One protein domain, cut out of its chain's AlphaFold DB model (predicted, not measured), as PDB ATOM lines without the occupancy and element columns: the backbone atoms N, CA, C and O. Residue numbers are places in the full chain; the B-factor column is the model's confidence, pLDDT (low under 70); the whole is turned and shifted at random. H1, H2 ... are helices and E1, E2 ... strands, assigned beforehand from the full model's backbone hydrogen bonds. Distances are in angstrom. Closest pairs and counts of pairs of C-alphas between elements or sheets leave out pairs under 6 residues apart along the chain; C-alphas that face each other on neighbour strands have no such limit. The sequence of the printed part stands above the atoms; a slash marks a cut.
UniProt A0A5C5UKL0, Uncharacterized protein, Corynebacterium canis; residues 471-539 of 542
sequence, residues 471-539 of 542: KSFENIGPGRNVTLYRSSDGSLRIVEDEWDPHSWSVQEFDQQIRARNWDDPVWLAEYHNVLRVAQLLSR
ATOM      1  N   LYS A 471      22.543  -0.538  43.369       61.06
ATOM      2  CA  LYS A 471      22.422  -0.610  44.827       61.06
ATOM      3  C   LYS A 471      23.019   0.619  45.505       61.06
ATOM      4  O   LYS A 471      24.238   0.772  45.514       61.06
ATOM      5  N   SER A 472      22.182   1.415  46.166       65.75
ATOM      6  CA  SER A 472      22.645   2.577  46.928       65.75
ATOM      7  C   SER A 472      22.511   2.420  48.446       65.75
ATOM      8  O   SER A 472      21.890   1.474  48.965       65.75
ATOM      9  N   PHE A 473      23.172   3.352  49.128       65.00
ATOM     10  CA  PHE A 473      23.296   3.523  50.568       65.00
ATOM     11  C   PHE A 473      23.119   5.008  50.893       65.00
ATOM     12  O   PHE A 473      23.659   5.857  50.185       65.00
ATOM     13  N   GLU A 474      22.404   5.310  51.968       66.88
ATOM     14  CA  GLU A 474      22.128   6.678  52.412       66.88
ATOM     15  C   GLU A 474      22.891   6.992  53.701       66.88
ATOM     16  O   GLU A 474      23.163   6.089  54.495       66.88
ATOM     17  N   ASN A 475      23.206   8.273  53.920       67.00
ATOM     18  CA  ASN A 475      23.815   8.778  55.157       67.00
ATOM     19  C   ASN A 475      25.112   8.035  55.578       67.00
ATOM     20  O   ASN A 475      25.308   7.702  56.746       67.00
ATOM     21  N   ILE A 476      26.007   7.771  54.623       77.56
ATOM     22  CA  ILE A 476      27.314   7.136  54.835       77.56
ATOM     23  C   ILE A 476      28.373   8.187  55.187       77.56
ATOM     24  O   ILE A 476      28.578   9.174  54.470       77.56
ATOM     25  N   GLY A 477      29.096   7.961  56.280       73.88
ATOM     26  CA  GLY A 477      30.116   8.866  56.783       73.88
ATOM     27  C   GLY A 477      29.529  10.210  57.240       73.88
ATOM     28  O   GLY A 477      28.598  10.221  58.046       73.88
ATOM     29  N   PRO A 478      30.002  11.361  56.720       73.50
ATOM     30  CA  PRO A 478      29.469  12.684  57.060       73.50
ATOM     31  C   PRO A 478      28.100  12.980  56.399       73.50
ATOM     32  O   PRO A 478      27.835  14.112  56.007       73.50
ATOM     33  N   GLY A 479      27.234  11.969  56.251       72.56
ATOM     34  CA  GLY A 479      25.884  12.106  55.691       72.56
ATOM     35  C   GLY A 479      25.780  11.998  54.164       72.56
ATOM     36  O   GLY A 479      24.876  12.592  53.586       72.56
ATOM     37  N   ARG A 480      26.682  11.269  53.490       75.94
ATOM     38  CA  ARG A 480      26.692  11.150  52.018       75.94
ATOM     39  C   ARG A 480      25.869   9.978  51.494       75.94
ATOM     40  O   ARG A 480      25.839   8.907  52.095       75.94
ATOM     41  N   ASN A 481      25.290  10.151  50.312       72.31
ATOM     42  CA  ASN A 481      24.611   9.087  49.577       72.31
ATOM     43  C   ASN A 481      25.601   8.423  48.596       72.31
ATOM     44  O   ASN A 481      26.387   9.114  47.950       72.31
ATOM     45  N   VAL A 482      25.612   7.087  48.511       75.62
ATOM     46  CA  VAL A 482      26.582   6.310  47.708       75.62
ATOM     47  C   VAL A 482      25.853   5.281  46.851       75.62
ATOM     48  O   VAL A 482      25.116   4.457  47.384       75.62
ATOM     49  N   THR A 483      26.082   5.287  45.537       73.69
ATOM     50  CA  THR A 483      25.401   4.425  44.554       73.69
ATOM     51  C   THR A 483      26.388   3.493  43.853       73.69
ATOM     52  O   THR A 483      27.332   3.947  43.210       73.69
ATOM     53  N   LEU A 484      26.149   2.181  43.940       76.62
ATOM     54  CA  LEU A 484      26.817   1.144  43.148       76.62
ATOM     55  C   LEU A 484      25.960   0.803  41.925       76.62
ATOM     56  O   LEU A 484      24.741   0.694  42.057       76.62
ATOM     57  N   TYR A 485      26.571   0.569  40.762       71.38
ATOM     58  CA  TYR A 485      25.830   0.179  39.557       71.38
ATOM     59  C   TYR A 485      26.660  -0.614  38.541       71.38
ATOM     60  O   TYR A 485      27.893  -0.538  38.533       71.38
ATOM     61  N   ARG A 486      25.983  -1.378  37.676       69.12
ATOM     62  CA  ARG A 486      26.592  -2.128  36.571       69.12
ATOM     63  C   ARG A 486      26.626  -1.285  35.298       69.12
ATOM     64  O   ARG A 486      25.591  -0.840  34.808       69.12
ATOM     65  N   SER A 487      27.821  -1.076  34.766       65.69
ATOM     66  CA  SER A 487      28.083  -0.369  33.510       65.69
ATOM     67  C   SER A 487      27.921  -1.298  32.295       65.69
ATOM     68  O   SER A 487      27.987  -2.520  32.423       65.69
ATOM     69  N   SER A 488      27.718  -0.728  31.104       57.19
ATOM     70  CA  SER A 488      27.539  -1.445  29.825       57.19
ATOM     71  C   SER A 488      28.775  -2.204  29.320       57.19
ATOM     72  O   SER A 488      28.667  -3.051  28.436       57.19
ATOM     73  N   ASP A 489      29.944  -1.969  29.920       61.72
ATOM     74  CA  ASP A 489      31.144  -2.814  29.800       61.72
ATOM     75  C   ASP A 489      31.120  -4.043  30.743       61.72
ATOM     76  O   ASP A 489      32.096  -4.787  30.822       61.72
ATOM     77  N   GLY A 490      30.024  -4.244  31.484       65.19
ATOM     78  CA  GLY A 490      29.847  -5.266  32.520       65.19
ATOM     79  C   GLY A 490      30.456  -4.906  33.881       65.19
ATOM     80  O   GLY A 490      30.194  -5.600  34.865       65.19
ATOM     81  N   SER A 491      31.251  -3.834  33.972       75.94
ATOM     82  CA  SER A 491      31.994  -3.492  35.191       75.94
ATOM     83  C   SER A 491      31.108  -2.893  36.288       75.94
ATOM     84  O   SER A 491      30.109  -2.227  36.013       75.94
ATOM     85  N   LEU A 492      31.497  -3.085  37.554       84.56
ATOM     86  CA  LEU A 492      30.896  -2.356  38.670       84.56
ATOM     87  C   LEU A 492      31.534  -0.971  38.811       84.56
ATOM     88  O   LEU A 492      32.761  -0.840  38.877       84.56
ATOM     89  N   ARG A 493      30.681   0.043  38.932       83.06
ATOM     90  CA  ARG A 493      31.036   1.448  39.137       83.06
ATOM     91  C   ARG A 493      30.370   2.003  40.403       83.06
ATOM     92  O   ARG A 493      29.364   1.466  40.869       83.06
ATOM     93  N   ILE A 494      30.962   3.051  40.974       83.44
ATOM     94  CA  ILE A 494      30.600   3.653  42.268       83.44
ATOM     95  C   ILE A 494      30.538   5.175  42.126       83.44
ATOM     96  O   ILE A 494      31.485   5.761  41.611       83.44
ATOM     97  N   VAL A 495      29.469   5.806  42.614       79.75
ATOM     98  CA  VAL A 495      29.303   7.270  42.732       79.75
ATOM     99  C   VAL A 495      29.021   7.623  44.195       79.75
ATOM    100  O   VAL A 495      28.360   6.855  44.893       79.75
ATOM    101  N   GLU A 496      29.514   8.768  44.664       74.25
ATOM    102  CA  GLU A 496      29.365   9.270  46.036       74.25
ATOM    103  C   GLU A 496      29.005  10.762  46.004       74.25
ATOM    104  O   GLU A 496      29.678  11.530  45.323       74.25
ATOM    105  N   ASP A 497      28.022  11.157  46.821       62.78
ATOM    106  CA  ASP A 497      27.442  12.505  46.892       62.78
ATOM    107  C   ASP A 497      26.580  12.872  45.658       62.78
ATOM    108  O   ASP A 497      26.738  12.341  44.563       62.78
ATOM    109  N   GLU A 498      25.605  13.762  45.841       48.47
ATOM    110  CA  GLU A 498      24.557  14.056  44.838       48.47
ATOM    111  C   GLU A 498      25.022  15.008  43.723       48.47
ATOM    112  O   GLU A 498      24.315  15.230  42.736       48.47
ATOM    113  N   TRP A 499      26.214  15.585  43.889       44.84
ATOM    114  CA  TRP A 499      26.710  16.722  43.112       44.84
ATOM    115  C   TRP A 499      28.023  16.439  42.365       44.84
ATOM    116  O   TRP A 499      28.462  17.291  41.590       44.84
ATOM    117  N   ASP A 500      28.634  15.263  42.553       47.09
ATOM    118  CA  ASP A 500      29.821  14.827  41.808       47.09
ATOM    119  C   ASP A 500      29.429  13.793  40.727       47.09
ATOM    120  O   ASP A 500      28.964  12.701  41.053       47.09
ATOM    121  N   PRO A 501      29.594  14.094  39.423       49.56
ATOM    122  CA  PRO A 501      29.304  13.146  38.347       49.56
ATOM    123  C   PRO A 501      30.385  12.062  38.165       49.56
ATOM    124  O   PRO A 501      30.294  11.277  37.218       49.56
ATOM    125  N   HIS A 502      31.438  12.028  38.990       62.38
ATOM    126  CA  HIS A 502      32.535  11.077  38.842       62.38
ATOM    127  C   HIS A 502      32.164   9.662  39.319       62.38
ATOM    128  O   HIS A 502      31.720   9.457  40.447       62.38
ATOM    129  N   SER A 503      32.399   8.661  38.462       74.81
ATOM    130  CA  SER A 503      32.140   7.247  38.758       74.81
ATOM    131  C   SER A 503      33.431   6.422  38.801       74.81
ATOM    132  O   SER A 503      34.055   6.182  37.763       74.81
ATOM    133  N   TRP A 504      33.809   5.933  39.978       83.19
ATOM    134  CA  TRP A 504      35.014   5.122  40.186       83.19
ATOM    135  C   TRP A 504      34.763   3.632  39.927       83.19
ATOM    136  O   TRP A 504      33.675   3.120  40.193       83.19
ATOM    137  N   SER A 505      35.780   2.891  39.487       87.25
ATOM    138  CA  SER A 505      35.829   1.442  39.723       87.25
ATOM    139  C   SER A 505      36.061   1.136  41.210       87.25
ATOM    140  O   SER A 505      36.507   1.986  41.982       87.25
ATOM    141  N   VAL A 506      35.839  -0.117  41.618       88.12
ATOM    142  CA  VAL A 506      36.090  -0.582  43.000       88.12
ATOM    143  C   VAL A 506      37.528  -0.310  43.468       88.12
ATOM    144  O   VAL A 506      37.748  -0.036  44.646       88.12
ATOM    145  N   GLN A 507      38.507  -0.378  42.560       87.00
ATOM    146  CA  GLN A 507      39.924  -0.172  42.880       87.00
ATOM    147  C   GLN A 507      40.266   1.313  43.039       87.00
ATOM    148  O   GLN A 507      40.985   1.681  43.964       87.00
ATOM    149  N   GLU A 508      39.724   2.170  42.172       88.81
ATOM    150  CA  GLU A 508      39.892   3.623  42.276       88.81
ATOM    151  C   GLU A 508      39.175   4.165  43.519       88.81
ATOM    152  O   GLU A 508      39.736   4.996  44.228       88.81
ATOM    153  N   PHE A 509      37.988   3.642  43.850       89.94
ATOM    154  CA  PHE A 509      37.272   4.025  45.066       89.94
ATOM    155  C   PHE A 509      38.043   3.612  46.328       89.94
ATOM    156  O   PHE A 509      38.236   4.434  47.215       89.94
ATOM    157  N   ASP A 510      38.586   2.389  46.390       90.69
ATOM    158  CA  ASP A 510      39.451   1.954  47.500       90.69
ATOM    159  C   ASP A 510      40.697   2.853  47.652       90.69
ATOM    160  O   ASP A 510      41.076   3.199  48.771       90.69
ATOM    161  N   GLN A 511      41.286   3.322  46.546       88.12
ATOM    162  CA  GLN A 511      42.373   4.308  46.578       88.12
ATOM    163  C   GLN A 511      41.914   5.683  47.088       88.12
ATOM    164  O   GLN A 511      42.609   6.271  47.914       88.12
ATOM    165  N   GLN A 512      40.742   6.182  46.675       86.12
ATOM    166  CA  GLN A 512      40.176   7.435  47.195       86.12
ATOM    167  C   GLN A 512      39.883   7.343  48.699       86.12
ATOM    168  O   GLN A 512      40.268   8.234  49.457       86.12
ATOM    169  N   ILE A 513      39.279   6.243  49.163       87.62
ATOM    170  CA  ILE A 513      39.020   6.010  50.592       87.62
ATOM    171  C   ILE A 513      40.333   5.932  51.391       87.62
ATOM    172  O   ILE A 513      40.386   6.456  52.500       87.62
ATOM    173  N   ARG A 514      41.417   5.372  50.836       84.44
ATOM    174  CA  ARG A 514      42.752   5.368  51.477       84.44
ATOM    175  C   ARG A 514      43.481   6.715  51.445       84.44
ATOM    176  O   ARG A 514      44.317   6.950  52.312       84.44
ATOM    177  N   ALA A 515      43.221   7.559  50.447       83.19
ATOM    178  CA  ALA A 515      43.887   8.854  50.275       83.19
ATOM    179  C   ALA A 515      43.243   9.987  51.098       83.19
ATOM    180  O   ALA A 515      43.895  10.992  51.382       83.19
ATOM    181  N   ARG A 516      41.972   9.834  51.484       84.75
ATOM    182  CA  ARG A 516      41.257  10.765  52.367       84.75
ATOM    183  C   ARG A 516      41.782  10.677  53.804       84.75
ATOM    184  O   ARG A 516      41.978   9.587  54.338       84.75
ATOM    185  N   ASN A 517      41.943  11.831  54.449       78.25
ATOM    186  CA  ASN A 517      42.117  11.908  55.898       78.25
ATOM    187  C   ASN A 517      40.734  11.816  56.560       78.25
ATOM    188  O   ASN A 517      39.858  12.613  56.231       78.25
ATOM    189  N   TRP A 518      40.531  10.847  57.453       81.06
ATOM    190  CA  TRP A 518      39.236  10.599  58.091       81.06
ATOM    191  C   TRP A 518      39.229  11.123  59.522       81.06
ATOM    192  O   TRP A 518      39.958  10.608  60.368       81.06
ATOM    193  N   ASP A 519      38.383  12.117  59.783       74.56
ATOM    194  CA  ASP A 519      38.263  12.737  61.106       74.56
ATOM    195  C   ASP A 519      37.513  11.841  62.116       74.56
ATOM    196  O   ASP A 519      37.720  11.971  63.323       74.56
ATOM    197  N   ASP A 520      36.701  10.890  61.633       74.75
ATOM    198  CA  ASP A 520      36.035   9.857  62.438       74.75
ATOM    199  C   ASP A 520      36.337   8.439  61.883       74.75
ATOM    200  O   ASP A 520      36.081   8.166  60.701       74.75
ATOM    201  N   PRO A 521      36.866   7.499  62.698       78.44
ATOM    202  CA  PRO A 521      37.109   6.117  62.275       78.44
ATOM    203  C   PRO A 521      35.830   5.311  61.975       78.44
ATOM    204  O   PRO A 521      35.918   4.291  61.286       78.44
ATOM    205  N   VAL A 522      34.652   5.735  62.451       72.44
ATOM    206  CA  VAL A 522      33.357   5.115  62.123       72.44
ATOM    207  C   VAL A 522      33.033   5.320  60.645       72.44
ATOM    208  O   VAL A 522      32.712   4.350  59.960       72.44
ATOM    209  N   TRP A 523      33.223   6.532  60.115       81.12
ATOM    210  CA  TRP A 523      32.996   6.829  58.694       81.12
ATOM    211  C   TRP A 523      33.868   5.942  57.796       81.12
ATOM    212  O   TRP A 523      33.381   5.329  56.846       81.12
ATOM    213  N   LEU A 524      35.147   5.776  58.147       80.38
ATOM    214  CA  LEU A 524      36.052   4.863  57.444       80.38
ATOM    215  C   LEU A 524      35.573   3.397  57.511       80.38
ATOM    216  O   LEU A 524      35.742   2.648  56.547       80.38
ATOM    217  N   ALA A 525      34.963   2.957  58.614       72.00
ATOM    218  CA  ALA A 525      34.384   1.616  58.717       72.00
ATOM    219  C   ALA A 525      33.133   1.442  57.830       72.00
ATOM    220  O   ALA A 525      32.951   0.379  57.230       72.00
ATOM    221  N   GLU A 526      32.304   2.476  57.692       72.12
ATOM    222  CA  GLU A 526      31.130   2.480  56.809       72.12
ATOM    223  C   GLU A 526      31.533   2.418  55.331       72.12
ATOM    224  O   GLU A 526      31.063   1.534  54.608       72.12
ATOM    225  N   TYR A 527      32.490   3.243  54.890       83.44
ATOM    226  CA  TYR A 527      33.023   3.173  53.523       83.44
ATOM    227  C   TYR A 527      33.720   1.835  53.222       83.44
ATOM    228  O   TYR A 527      33.555   1.291  52.128       83.44
ATOM    229  N   HIS A 528      34.412   1.225  54.193       80.81
ATOM    230  CA  HIS A 528      34.913  -0.149  54.045       80.81
ATOM    231  C   HIS A 528      33.789  -1.191  53.897       80.81
ATOM    232  O   HIS A 528      33.979  -2.195  53.206       80.81
ATOM    233  N   ASN A 529      32.617  -0.987  54.506       68.75
ATOM    234  CA  ASN A 529      31.469  -1.876  54.312       68.75
ATOM    235  C   ASN A 529      30.836  -1.694  52.923       68.75
ATOM    236  O   ASN A 529      30.541  -2.700  52.274       68.75
ATOM    237  N   VAL A 530      30.728  -0.459  52.413       77.44
ATOM    238  CA  VAL A 530      30.330  -0.201  51.013       77.44
ATOM    239  C   VAL A 530      31.303  -0.884  50.042       77.44
ATOM    240  O   VAL A 530      30.869  -1.621  49.156       77.44
ATOM    241  N   LEU A 531      32.616  -0.739  50.256       83.06
ATOM    242  CA  LEU A 531      33.655  -1.405  49.459       83.06
ATOM    243  C   LEU A 531      33.543  -2.937  49.482       83.06
ATOM    244  O   LEU A 531      33.716  -3.573  48.445       83.06
ATOM    245  N   ARG A 532      33.206  -3.552  50.624       71.94
ATOM    246  CA  ARG A 532      32.955  -5.005  50.703       71.94
ATOM    247  C   ARG A 532      31.750  -5.425  49.864       71.94
ATOM    248  O   ARG A 532      31.838  -6.425  49.155       71.94
ATOM    249  N   VAL A 533      30.646  -4.674  49.905       68.31
ATOM    250  CA  VAL A 533      29.468  -4.969  49.069       68.31
ATOM    251  C   VAL A 533      29.801  -4.784  47.586       68.31
ATOM    252  O   VAL A 533      29.482  -5.658  46.783       68.31
ATOM    253  N   ALA A 534      30.533  -3.729  47.228       79.81
ATOM    254  CA  ALA A 534      31.022  -3.506  45.870       79.81
ATOM    255  C   ALA A 534      31.941  -4.643  45.376       79.81
ATOM    256  O   ALA A 534      31.786  -5.127  44.260       79.81
ATOM    257  N   GLN A 535      32.851  -5.152  46.212       79.50
ATOM    258  CA  GLN A 535      33.699  -6.302  45.868       79.50
ATOM    259  C   GLN A 535      32.909  -7.610  45.693       79.50
ATOM    260  O   GLN A 535      33.312  -8.457  44.898       79.50
ATOM    261  N   LEU A 536      31.796  -7.791  46.413       70.38
ATOM    262  CA  LEU A 536      30.914  -8.953  46.260       70.38
ATOM    263  C   LEU A 536      30.064  -8.857  44.984       70.38
ATOM    264  O   LEU A 536      30.000  -9.822  44.225       70.38
ATOM    265  N   LEU A 537      29.468  -7.693  44.707       70.19
ATOM    266  CA  LEU A 537      28.674  -7.451  43.496       70.19
ATOM    267  C   LEU A 537      29.542  -7.475  42.225       70.19
ATOM    268  O   LEU A 537      29.176  -8.110  41.240       70.19
ATOM    269  N   SER A 538      30.758  -6.922  42.273       77.44
ATOM    270  CA  SER A 538      31.717  -6.969  41.158       77.44
ATOM    271  C   SER A 538      32.195  -8.385  40.798       77.44
ATOM    272  O   SER A 538      32.801  -8.550  39.745       77.44
ATOM    273  N   ARG A 539      31.955  -9.397  41.648       71.25
ATOM    274  CA  ARG A 539      32.199 -10.829  41.362       71.25
ATOM    275  C   ARG A 539      30.947 -11.585  40.893       71.25
ATOM    276  O   ARG A 539      31.024 -12.787  40.659       71.25
TER     277      ARG A 539
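What this domain is: This is residues 471 to 539 of the 542 residues of an uncharacterized protein of Corynebacterium canis (UniProt A0A5C5UKL0). A small three-strand sheet is covered on one face by a helical hairpin, while its other face is bare. H2 lies over the sheet, and H1, side by side with H2, reaches the sheet at E3 with residues 506 to 509. The printed part has 69 residues, with E1, E2, E3, H1 and H2 in that order; the class is mixed, helices and strands, in two layers, H1 and H2 on one face of the antiparallel sheet E1 E2 E3. It is compact, with a radius of gyration of the C-alphas of 11.4 A, yet elongated, spanning 36 by 23 by 19 A.

Where its parts are: Find C-alpha 471 at (22.422, -0.610, 44.827); there E1 begins, residues 471 to 476. E2 follows, residues 480 to 486, 20.4 A long, then E3, residues 492 to 496. H1, residues 506 to 515, is 14.2 A long; H2, residues 521 to 537, runs 24.7 A to C-alpha 537 at (28.674, -7.451, 43.496).

How they stand to each other: E1, E2 and E3 form a meander, each strand the antiparallel neighbour of the one before. Look at N 473 and O 482, 2.8 A apart, and at N 483 and O 495, 2.8 A. H2 runs along E2 at 12 degrees on the local plane, its height over the sheet 8.8 A; their closest C-alphas are Leu 484 and Ala 534, 6.8 A. H1 touches H2, closest at the C-alphas of Val 506 and Ala 534, 6.5 A, at a shallow tilt of 12 degrees, opposite ways. In both helices every O i to N i+4 pair is within hydrogen-bond range.

The domain as a whole: The C-alphas farthest apart, of Ser 488 and Asp 519, are 36.0 A apart. The printed part has no cut, and no link is long. Look for pLDDT under 70 at residues 471 to 475, 486 to 490, 497 to 502, 529 and 533.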